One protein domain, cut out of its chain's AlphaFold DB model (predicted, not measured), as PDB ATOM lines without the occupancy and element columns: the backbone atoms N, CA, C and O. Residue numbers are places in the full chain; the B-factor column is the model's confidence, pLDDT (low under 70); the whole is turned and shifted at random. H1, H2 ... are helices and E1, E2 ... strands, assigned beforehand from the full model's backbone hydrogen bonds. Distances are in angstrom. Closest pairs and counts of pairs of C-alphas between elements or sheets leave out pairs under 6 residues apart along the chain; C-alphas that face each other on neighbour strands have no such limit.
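AT A GLANCE: This is residues 305 to 371 of the 491 residues of the protein "RNA polymerase II transcription factor B subunit 2" of Arachis hypogaea (UniProt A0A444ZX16). The domain is an open U: a two-stranded hairpin, E1 and E2, makes one arm, H2 and H4 side by side make the other, and H1 is at the closed end, packing on H4. The short H3 is in the turn between H2 and H4, and the hairpin is separate from H2, H3 and H4. The printed part has 67 residues, with two antiparallel strands followed by four helices, E1 E2 H1 H2 H3 H4, in the class mixed, helices and strands. It is only just compact, close to loose, with a radius of gyration of the C-alphas of 13.1 A and spans of 38 by 28 by 18 A.

IN THESE COORDINATES: E1, residues 305 to 309, begins at C-alpha 305 (132.354, 102.598, 68.120), and E2 is residues 312 to 316, 13.3 A long. H1 is residues 319 to 327, 12.1 A, and H2 is residues 332 to 341, 14.4 A. H3 is residues 345 to 348. H4, residues 356 to 369, is 20.5 A long and ends at C-alpha 369 (113.150, 114.034, 75.500).

HOW THE PARTS SIT: The hairpin E1 and E2 is antiparallel at 170 degrees, with N 309 and O 312 at 2.8 A and N 314 and O 307 at 2.9 A, within hydrogen-bond range. H1 touches H4 at a steep tilt of 57 degrees, the same way; their closest C-alphas, Phe 326 and Glu 366, are 6.8 A apart. H2 touches H4 at a shallow tilt of 29 degrees, opposite ways, closest at the C-alphas of Ala 332 and Arg 363, 5.3 A. H2 and H3 are close but not clearly touching, their closest C-alphas, Gln 340 and Ala 348, 7.3 A apart. H3 and H4 are apart. Every O i to N i+4 pair is within hydrogen-bond range in H1 and H2, and 9 of 10 in H4; H3 is too short for such a pair.

THE WHOLE: The C-alphas farthest apart, Pro 310 and Arg 371, are 41.4 A apart. The printed part has no cut and no long link. Mean pLDDT of the printed part is 76.1; it is under 70 at residue 305 and at residues 307 to 313, 327 to 329, 341 to 342 and 370 to 371.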
ATOM      1  N   VAL A 305     131.097 103.362  68.143       63.69
ATOM      2  CA  VAL A 305     132.354 102.598  68.120       63.69
ATOM      3  C   VAL A 305     133.528 103.574  68.035       63.69
ATOM      4  O   VAL A 305     133.562 104.428  67.151       63.69
ATOM      5  N   GLU A 306     134.473 103.469  68.966       70.50
ATOM      6  CA  GLU A 306     135.708 104.258  68.948       70.50
ATOM      7  C   GLU A 306     136.855 103.452  68.339       70.50
ATOM      8  O   GLU A 306     137.584 103.971  67.499       70.50
ATOM      9  N   TYR A 307     136.983 102.172  68.712       68.94
ATOM     10  CA  TYR A 307     138.017 101.282  68.183       68.94
ATOM     11  C   TYR A 307     137.514  99.840  68.079       68.94
ATOM     12  O   TYR A 307     136.858  99.328  68.989       68.94
ATOM     13  N   GLN A 308     137.879  99.168  66.987       54.41
ATOM     14  CA  GLN A 308     137.617  97.749  66.758       54.41
ATOM     15  C   GLN A 308     138.947  96.997  66.651       54.41
ATOM     16  O   GLN A 308     139.756  97.245  65.760       54.41
ATOM     17  N   LEU A 309     139.173  96.086  67.592       64.25
ATOM     18  CA  LEU A 309     140.259  95.111  67.601       64.25
ATOM     19  C   LEU A 309     139.685  93.725  67.251       64.25
ATOM     20  O   LEU A 309     138.481  93.517  67.416       64.25
ATOM     21  N   PRO A 310     140.515  92.744  66.847       43.38
ATOM     22  CA  PRO A 310     140.040  91.442  66.361       43.38
ATOM     23  C   PRO A 310     139.081  90.688  67.298       43.38
ATOM     24  O   PRO A 310     138.241  89.945  66.816       43.38
ATOM     25  N   ASN A 311     139.173  90.899  68.617       54.94
ATOM     26  CA  ASN A 311     138.311  90.261  69.624       54.94
ATOM     27  C   ASN A 311     137.727  91.259  70.645       54.94
ATOM     28  O   ASN A 311     137.290  90.859  71.724       54.94
ATOM     29  N   LEU A 312     137.786  92.564  70.367       58.31
ATOM     30  CA  LEU A 312     137.334  93.593  71.304       58.31
ATOM     31  C   LEU A 312     136.814  94.805  70.542       58.31
ATOM     32  O   LEU A 312     137.550  95.424  69.779       58.31
ATOM     33  N   ILE A 313     135.571  95.184  70.813       68.81
ATOM     34  CA  ILE A 313     135.013  96.448  70.343       68.81
ATOM     35  C   ILE A 313     134.887  97.378  71.536       68.81
ATOM     36  O   ILE A 313     134.282  97.029  72.550       68.81
ATOM     37  N   VAL A 314     135.487  98.557  71.411       72.19
ATOM     38  CA  VAL A 314     135.375  99.635  72.388       72.19
ATOM     39  C   VAL A 314     134.454 100.689  71.797       72.19
ATOM     40  O   VAL A 314     134.737 101.252  70.739       72.19
ATOM     41  N   GLY A 315     133.337 100.939  72.475       78.19
ATOM     42  CA  GLY A 315     132.366 101.958  72.098       78.19
ATOM     43  C   GLY A 315     132.010 102.862  73.272       78.19
ATOM     44  O   GLY A 315     132.067 102.447  74.430       78.19
ATOM     45  N   ALA A 316     131.628 104.098  72.962       79.12
ATOM     46  CA  ALA A 316     131.166 105.089  73.920       79.12
ATOM     47  C   ALA A 316     129.653 105.300  73.787       79.12
ATOM     48  O   ALA A 316     129.135 105.560  72.699       79.12
ATOM     49  N   ILE A 317     128.939 105.233  74.910       82.88
ATOM     50  CA  ILE A 317     127.518 105.588  74.976       82.88
ATOM     51  C   ILE A 317     127.426 107.115  75.068       82.88
ATOM     52  O   ILE A 317     127.717 107.704  76.110       82.88
ATOM     53  N   THR A 318     127.052 107.766  73.966       83.19
ATOM     54  CA  THR A 318     126.895 109.225  73.899       83.19
ATOM     55  C   THR A 318     125.426 109.628  73.968       83.19
ATOM     56  O   THR A 318     124.528 108.867  73.600       83.19
ATOM     57  N   LYS A 319     125.175 110.871  74.393       81.56
ATOM     58  CA  LYS A 319     123.827 111.453  74.417       81.56
ATOM     59  C   LYS A 319     123.159 111.424  73.036       81.56
ATOM     60  O   LYS A 319     121.982 111.116  72.940       81.56
ATOM     61  N   GLU A 320     123.919 111.712  71.982       78.06
ATOM     62  CA  GLU A 320     123.438 111.735  70.593       78.06
ATOM     63  C   GLU A 320     123.023 110.343  70.097       78.06
ATOM     64  O   GLU A 320     121.948 110.201  69.520       78.06
ATOM     65  N   SER A 321     123.827 109.310  70.386       77.25
ATOM     66  CA  SER A 321     123.504 107.916  70.038       77.25
ATOM     67  C   SER A 321     122.215 107.469  70.721       77.25
ATOM     68  O   SER A 321     121.327 106.910  70.086       77.25
ATOM     69  N   LEU A 322     122.077 107.787  72.011       81.81
ATOM     70  CA  LEU A 322     120.876 107.445  72.764       81.81
ATOM     71  C   LEU A 322     119.654 108.243  72.326       81.81
ATOM     72  O   LEU A 322     118.557 107.710  72.350       81.81
ATOM     73  N   TYR A 323     119.816 109.490  71.896       79.31
ATOM     74  CA  TYR A 323     118.700 110.276  71.374       79.31
ATOM     75  C   TYR A 323     118.157 109.692  70.073       79.31
ATOM     76  O   TYR A 323     116.947 109.547  69.957       79.31
ATOM     77  N   ASN A 324     119.031 109.273  69.155       70.00
ATOM     78  CA  ASN A 324     118.613 108.543  67.956       70.00
ATOM     79  C   ASN A 324     117.897 107.231  68.335       70.00
ATOM     80  O   ASN A 324     116.809 106.937  67.845       70.00
ATOM     81  N   ALA A 325     118.444 106.481  69.296       70.00
ATOM     82  CA  ALA A 325     117.796 105.282  69.825       70.00
ATOM     83  C   ALA A 325     116.393 105.568  70.405       70.00
ATOM     84  O   ALA A 325     115.435 104.859  70.096       70.00
ATOM     85  N   PHE A 326     116.247 106.627  71.203       77.25
ATOM     86  CA  PHE A 326     114.973 107.037  71.794       77.25
ATOM     87  C   PHE A 326     113.968 107.531  70.740       77.25
ATOM     88  O   PHE A 326     112.784 107.207  70.828       77.25
ATOM     89  N   GLU A 327     114.416 108.259  69.712       69.44
ATOM     90  CA  GLU A 327     113.582 108.665  68.568       69.44
ATOM     91  C   GLU A 327     113.061 107.458  67.776       69.44
ATOM     92  O   GLU A 327     111.910 107.458  67.325       69.44
ATOM     93  N   ASN A 328     113.868 106.399  67.689       62.75
ATOM     94  CA  ASN A 328     113.476 105.124  67.091       62.75
ATOM     95  C   ASN A 328     112.552 104.286  67.994       62.75
ATOM     96  O   ASN A 328     112.057 103.251  67.552       62.75
ATOM     97  N   GLY A 329     112.257 104.745  69.218       65.62
ATOM     98  CA  GLY A 329     111.315 104.113  70.145       65.62
ATOM     99  C   GLY A 329     111.947 103.173  71.175       65.62
ATOM    100  O   GLY A 329     111.209 102.438  71.834       65.62
ATOM    101  N   ILE A 330     113.276 103.182  71.330       71.25
ATOM    102  CA  ILE A 330     113.968 102.444  72.399       71.25
ATOM    103  C   ILE A 330     113.686 103.129  73.736       71.25
ATOM    104  O   ILE A 330     113.703 104.353  73.801       71.25
ATOM    105  N   THR A 331     113.466 102.372  74.813       79.38
ATOM    106  CA  THR A 331     113.355 102.945  76.170       79.38
ATOM    107  C   THR A 331     114.653 102.828  76.965       79.38
ATOM    108  O   THR A 331     115.471 101.932  76.731       79.38
ATOM    109  N   ALA A 332     114.848 103.697  77.961       82.94
ATOM    110  CA  ALA A 332     116.027 103.635  78.833       82.94
ATOM    111  C   ALA A 332     116.152 102.280  79.553       82.94
ATOM    112  O   ALA A 332     117.249 101.729  79.651       82.94
ATOM    113  N   GLU A 333     115.034 101.714  80.016       81.38
ATOM    114  CA  GLU A 333     115.015 100.417  80.707       81.38
ATOM    115  C   GLU A 333     115.427  99.258  79.793       81.38
ATOM    116  O   GLU A 333     116.128  98.346  80.231       81.38
ATOM    117  N   GLN A 334     115.060  99.300  78.507       73.19
ATOM    118  CA  GLN A 334     115.487  98.290  77.533       73.19
ATOM    119  C   GLN A 334     117.006  98.308  77.340       73.19
ATOM    120  O   GLN A 334     117.640  97.253  77.327       73.19
ATOM    121  N   ILE A 335     117.603  99.500  77.264       80.56
ATOM    122  CA  ILE A 335     119.058  99.670  77.128       80.56
ATOM    123  C   ILE A 335     119.780  99.189  78.391       80.56
ATOM    124  O   ILE A 335     120.787  98.488  78.303       80.56
ATOM    125  N   ILE A 336     119.254  99.510  79.575       84.00
ATOM    126  CA  ILE A 336     119.829  99.057  80.848       84.00
ATOM    127  C   ILE A 336     119.755  97.528  80.961       84.00
ATOM    128  O   ILE A 336     120.757  96.886  81.278       84.00
ATOM    129  N   SER A 337     118.599  96.938  80.649       77.00
ATOM    130  CA  SER A 337     118.399  95.485  80.649       77.00
ATOM    131  C   SER A 337     119.351  94.783  79.675       77.00
ATOM    132  O   SER A 337     119.948  93.762  80.016       77.00
ATOM    133  N   PHE A 338     119.584  95.370  78.498       74.38
ATOM    134  CA  PHE A 338     120.559  94.865  77.534       74.38
ATOM    135  C   PHE A 338     121.984  94.832  78.095       74.38
ATOM    136  O   PHE A 338     122.662  93.806  77.989       74.38
ATOM    137  N   LEU A 339     122.432  95.931  78.711       80.56
ATOM    138  CA  LEU A 339     123.767  96.024  79.308       80.56
ATOM    139  C   LEU A 339     123.949  95.016  80.453       80.56
ATOM    140  O   LEU A 339     125.027  94.445  80.601       80.56
ATOM    141  N   GLN A 340     122.895  94.759  81.230       79.88
ATOM    142  CA  GLN A 340     122.907  93.765  82.307       79.88
ATOM    143  C   GLN A 340     122.980  92.329  81.770       79.88
ATOM    144  O   GLN A 340     123.810  91.547  82.227       79.88
ATOM    145  N   GLN A 341     122.158  91.980  80.773       69.12
ATOM    146  CA  GLN A 341     122.123  90.634  80.180       69.12
ATOM    147  C   GLN A 341     123.408  90.285  79.415       69.12
ATOM    148  O   GLN A 341     123.787  89.115  79.315       69.12
ATOM    149  N   ASN A 342     124.092  91.296  78.876       69.12
ATOM    150  CA  ASN A 342     125.312  91.125  78.089       69.12
ATOM    151  C   ASN A 342     126.602  91.477  78.832       69.12
ATOM    152  O   ASN A 342     127.668  91.506  78.216       69.12
ATOM    153  N   ALA A 343     126.538  91.668  80.149       76.06
ATOM    154  CA  ALA A 343     127.721  91.889  80.961       76.06
ATOM    155  C   ALA A 343     128.676  90.683  80.906       76.06
ATOM    156  O   ALA A 343     128.269  89.520  80.922       76.06
ATOM    157  N   HIS A 344     129.978  90.966  80.863       73.38
ATOM    158  CA  HIS A 344     131.011  89.938  80.976       73.38
ATOM    159  C   HIS A 344     130.857  89.189  82.318       73.38
ATOM    160  O   HIS A 344     130.602  89.860  83.317       73.38
ATOM    161  N   PRO A 345     131.084  87.860  82.413       74.75
ATOM    162  CA  PRO A 345     130.867  87.086  83.647       74.75
ATOM    163  C   PRO A 345     131.504  87.705  84.904       74.75
ATOM    164  O   PRO A 345     130.855  87.857  85.928       74.75
ATOM    165  N   ARG A 346     132.739  88.218  84.781       76.75
ATOM    166  CA  ARG A 346     133.447  88.941  85.867       76.75
ATOM    167  C   ARG A 346     132.741  90.207  86.385       76.75
ATOM    168  O   ARG A 346     133.068  90.685  87.466       76.75
ATOM    169  N   VAL A 347     131.874  90.807  85.577       77.19
ATOM    170  CA  VAL A 347     131.084  92.006  85.902       77.19
ATOM    171  C   VAL A 347     129.653  91.613  86.275       77.19
ATOM    172  O   VAL A 347     129.066  92.258  87.136       77.19
ATOM    173  N   ALA A 348     129.124  90.530  85.696       75.25
ATOM    174  CA  ALA A 348     127.825  89.954  86.040       75.25
ATOM    175  C   ALA A 348     127.731  89.553  87.522       75.25
ATOM    176  O   ALA A 348     126.688  89.759  88.136       75.25
ATOM    177  N   ASP A 349     128.837  89.084  88.111       76.44
ATOM    178  CA  ASP A 349     128.921  88.734  89.537       76.44
ATOM    179  C   ASP A 349     128.851  89.951  90.485       76.44
ATOM    180  O   ASP A 349     128.718  89.791  91.699       76.44
ATOM    181  N   ARG A 350     128.961  91.185  89.967       78.56
ATOM    182  CA  ARG A 350     128.859  92.412  90.770       78.56
ATOM    183  C   ARG A 350     127.404  92.858  90.886       78.56
ATOM    184  O   ARG A 350     126.671  92.876  89.901       78.56
ATOM    185  N   THR A 351     127.009  93.295  92.079       75.00
ATOM    186  CA  THR A 351     125.701  93.901  92.346       75.00
ATOM    187  C   THR A 351     125.861  95.389  92.692       75.00
ATOM    188  O   THR A 351     126.500  95.707  93.695       75.00
ATOM    189  N   PRO A 352     125.294  96.322  91.901       76.69
ATOM    190  CA  PRO A 352     124.594  96.123  90.626       76.69
ATOM    191  C   PRO A 352     125.551  95.847  89.448       76.69
ATOM    192  O   PRO A 352     126.669  96.359  89.402       76.69
ATOM    193  N   THR A 353     125.091  95.054  88.472       82.19
ATOM    194  CA  THR A 353     125.881  94.637  87.295       82.19
ATOM    195  C   THR A 353     126.286  95.813  86.408       82.19
ATOM    196  O   THR A 353     127.380  95.835  85.846       82.19
ATOM    197  N   VAL A 354     125.410  96.813  86.298       84.44
ATOM    198  CA  VAL A 354     125.688  98.092  85.637       84.44
ATOM    199  C   VAL A 354     125.727  99.171  86.724       84.44
ATOM    200  O   VAL A 354     124.797  99.220  87.530       84.44
ATOM    201  N   PRO A 355     126.768 100.021  86.776       88.38
ATOM    202  CA  PRO A 355     126.871 101.094  87.764       88.38
ATOM    203  C   PRO A 355     125.660 102.043  87.768       88.38
ATOM    204  O   PRO A 355     125.190 102.456  86.705       88.38
ATOM    205  N   GLU A 356     125.188 102.431  88.958       86.12
ATOM    206  CA  GLU A 356     123.961 103.236  89.128       86.12
ATOM    207  C   GLU A 356     124.031 104.598  88.429       86.12
ATOM    208  O   GLU A 356     123.071 105.048  87.808       86.12
ATOM    209  N   ASN A 357     125.205 105.230  88.446       88.56
ATOM    210  CA  ASN A 357     125.447 106.489  87.747       88.56
ATOM    211  C   ASN A 357     125.194 106.379  86.235       88.56
ATOM    212  O   ASN A 357     124.659 107.309  85.638       88.56
ATOM    213  N   VAL A 358     125.541 105.249  85.615       87.44
ATOM    214  CA  VAL A 358     125.284 105.012  84.188       87.44
ATOM    215  C   VAL A 358     123.793 104.793  83.953       87.44
ATOM    216  O   VAL A 358     123.228 105.390  83.038       87.44
ATOM    217  N   THR A 359     123.129 103.991  84.792       88.12
ATOM    218  CA  THR A 359     121.686 103.740  84.647       88.12
ATOM    219  C   THR A 359     120.860 105.011  84.826       88.12
ATOM    220  O   THR A 359     119.946 105.274  84.043       88.12
ATOM    221  N   ASP A 360     121.214 105.844  85.804       88.69
ATOM    222  CA  ASP A 360     120.522 107.101  86.067       88.69
ATOM    223  C   ASP A 360     120.757 108.116  84.952       88.69
ATOM    224  O   ASP A 360     119.824 108.817  84.555       88.69
ATOM    225  N   GLN A 361     121.964 108.151  84.383       88.44
ATOM    226  CA  GLN A 361     122.275 109.025  83.258       88.44
ATOM    227  C   GLN A 361     121.441 108.679  82.014       88.44
ATOM    228  O   GLN A 361     120.904 109.579  81.366       88.44
ATOM    229  N   ILE A 362     121.278 107.388  81.702       87.50
ATOM    230  CA  ILE A 362     120.453 106.931  80.571       87.50
ATOM    231  C   ILE A 362     118.979 107.309  80.797       87.50
ATOM    232  O   ILE A 362     118.345 107.882  79.907       87.50
ATOM    233  N   ARG A 363     118.444 107.079  82.005       88.38
ATOM    234  CA  ARG A 363     117.071 107.478  82.384       88.38
ATOM    235  C   ARG A 363     116.855 108.988  82.322       88.38
ATOM    236  O   ARG A 363     115.774 109.455  81.954       88.38
ATOM    237  N   LEU A 364     117.869 109.765  82.700       87.62
ATOM    238  CA  LEU A 364     117.826 111.221  82.651       87.62
ATOM    239  C   LEU A 364     117.773 111.720  81.205       87.62
ATOM    240  O   LEU A 364     116.990 112.617  80.903       87.62
ATOM    241  N   TRP A 365     118.539 111.108  80.302       86.69
ATOM    242  CA  TRP A 365     118.514 111.446  78.880       86.69
ATOM    243  C   TRP A 365     117.186 111.099  78.193       86.69
ATOM    244  O   TRP A 365     116.702 111.902  77.400       86.69
ATOM    245  N   GLU A 366     116.536 109.987  78.539       83.25
ATOM    246  CA  GLU A 366     115.171 109.699  78.057       83.25
ATOM    247  C   GLU A 366     114.154 110.706  78.622       83.25
ATOM    248  O   GLU A 366     113.307 111.250  77.907       83.25
ATOM    249  N   SER A 367     114.273 111.018  79.916       80.94
ATOM    250  CA  SER A 367     113.426 112.015  80.579       80.94
ATOM    251  C   SER A 367     113.589 113.416  79.980       80.94
ATOM    252  O   SER A 367     112.649 114.209  80.034       80.94
ATOM    253  N   ASP A 368     114.758 113.727  79.415       79.94
ATOM    254  CA  ASP A 368     115.033 114.989  78.730       79.94
ATOM    255  C   ASP A 368     114.275 115.138  77.404       79.94
ATOM    256  O   ASP A 368     113.908 116.263  77.055       79.94
ATOM    257  N   LEU A 369     113.995 114.037  76.700       71.50
ATOM    258  CA  LEU A 369     113.150 114.034  75.500       71.50
ATOM    259  C   LEU A 369     111.664 114.093  75.867       71.50
ATOM    260  O   LEU A 369     110.909 114.894  75.315       71.50
ATOM    261  N   ASN A 370     111.253 113.332  76.882       67.94
ATOM    262  CA  ASN A 370     109.857 113.228  77.319       67.94
ATOM    263  C   ASN A 370     109.441 114.319  78.328       67.94
ATOM    264  O   ASN A 370     108.567 114.116  79.173       67.94
ATOM    265  N   ARG A 371     110.051 115.512  78.257       66.62
ATOM    266  CA  ARG A 371     109.773 116.626  79.190       66.62
ATOM    267  C   ARG A 371     108.356 117.186  79.077       66.62
ATOM    268  O   ARG A 371     107.896 117.858  80.005       66.62
TER     269      ARG A 371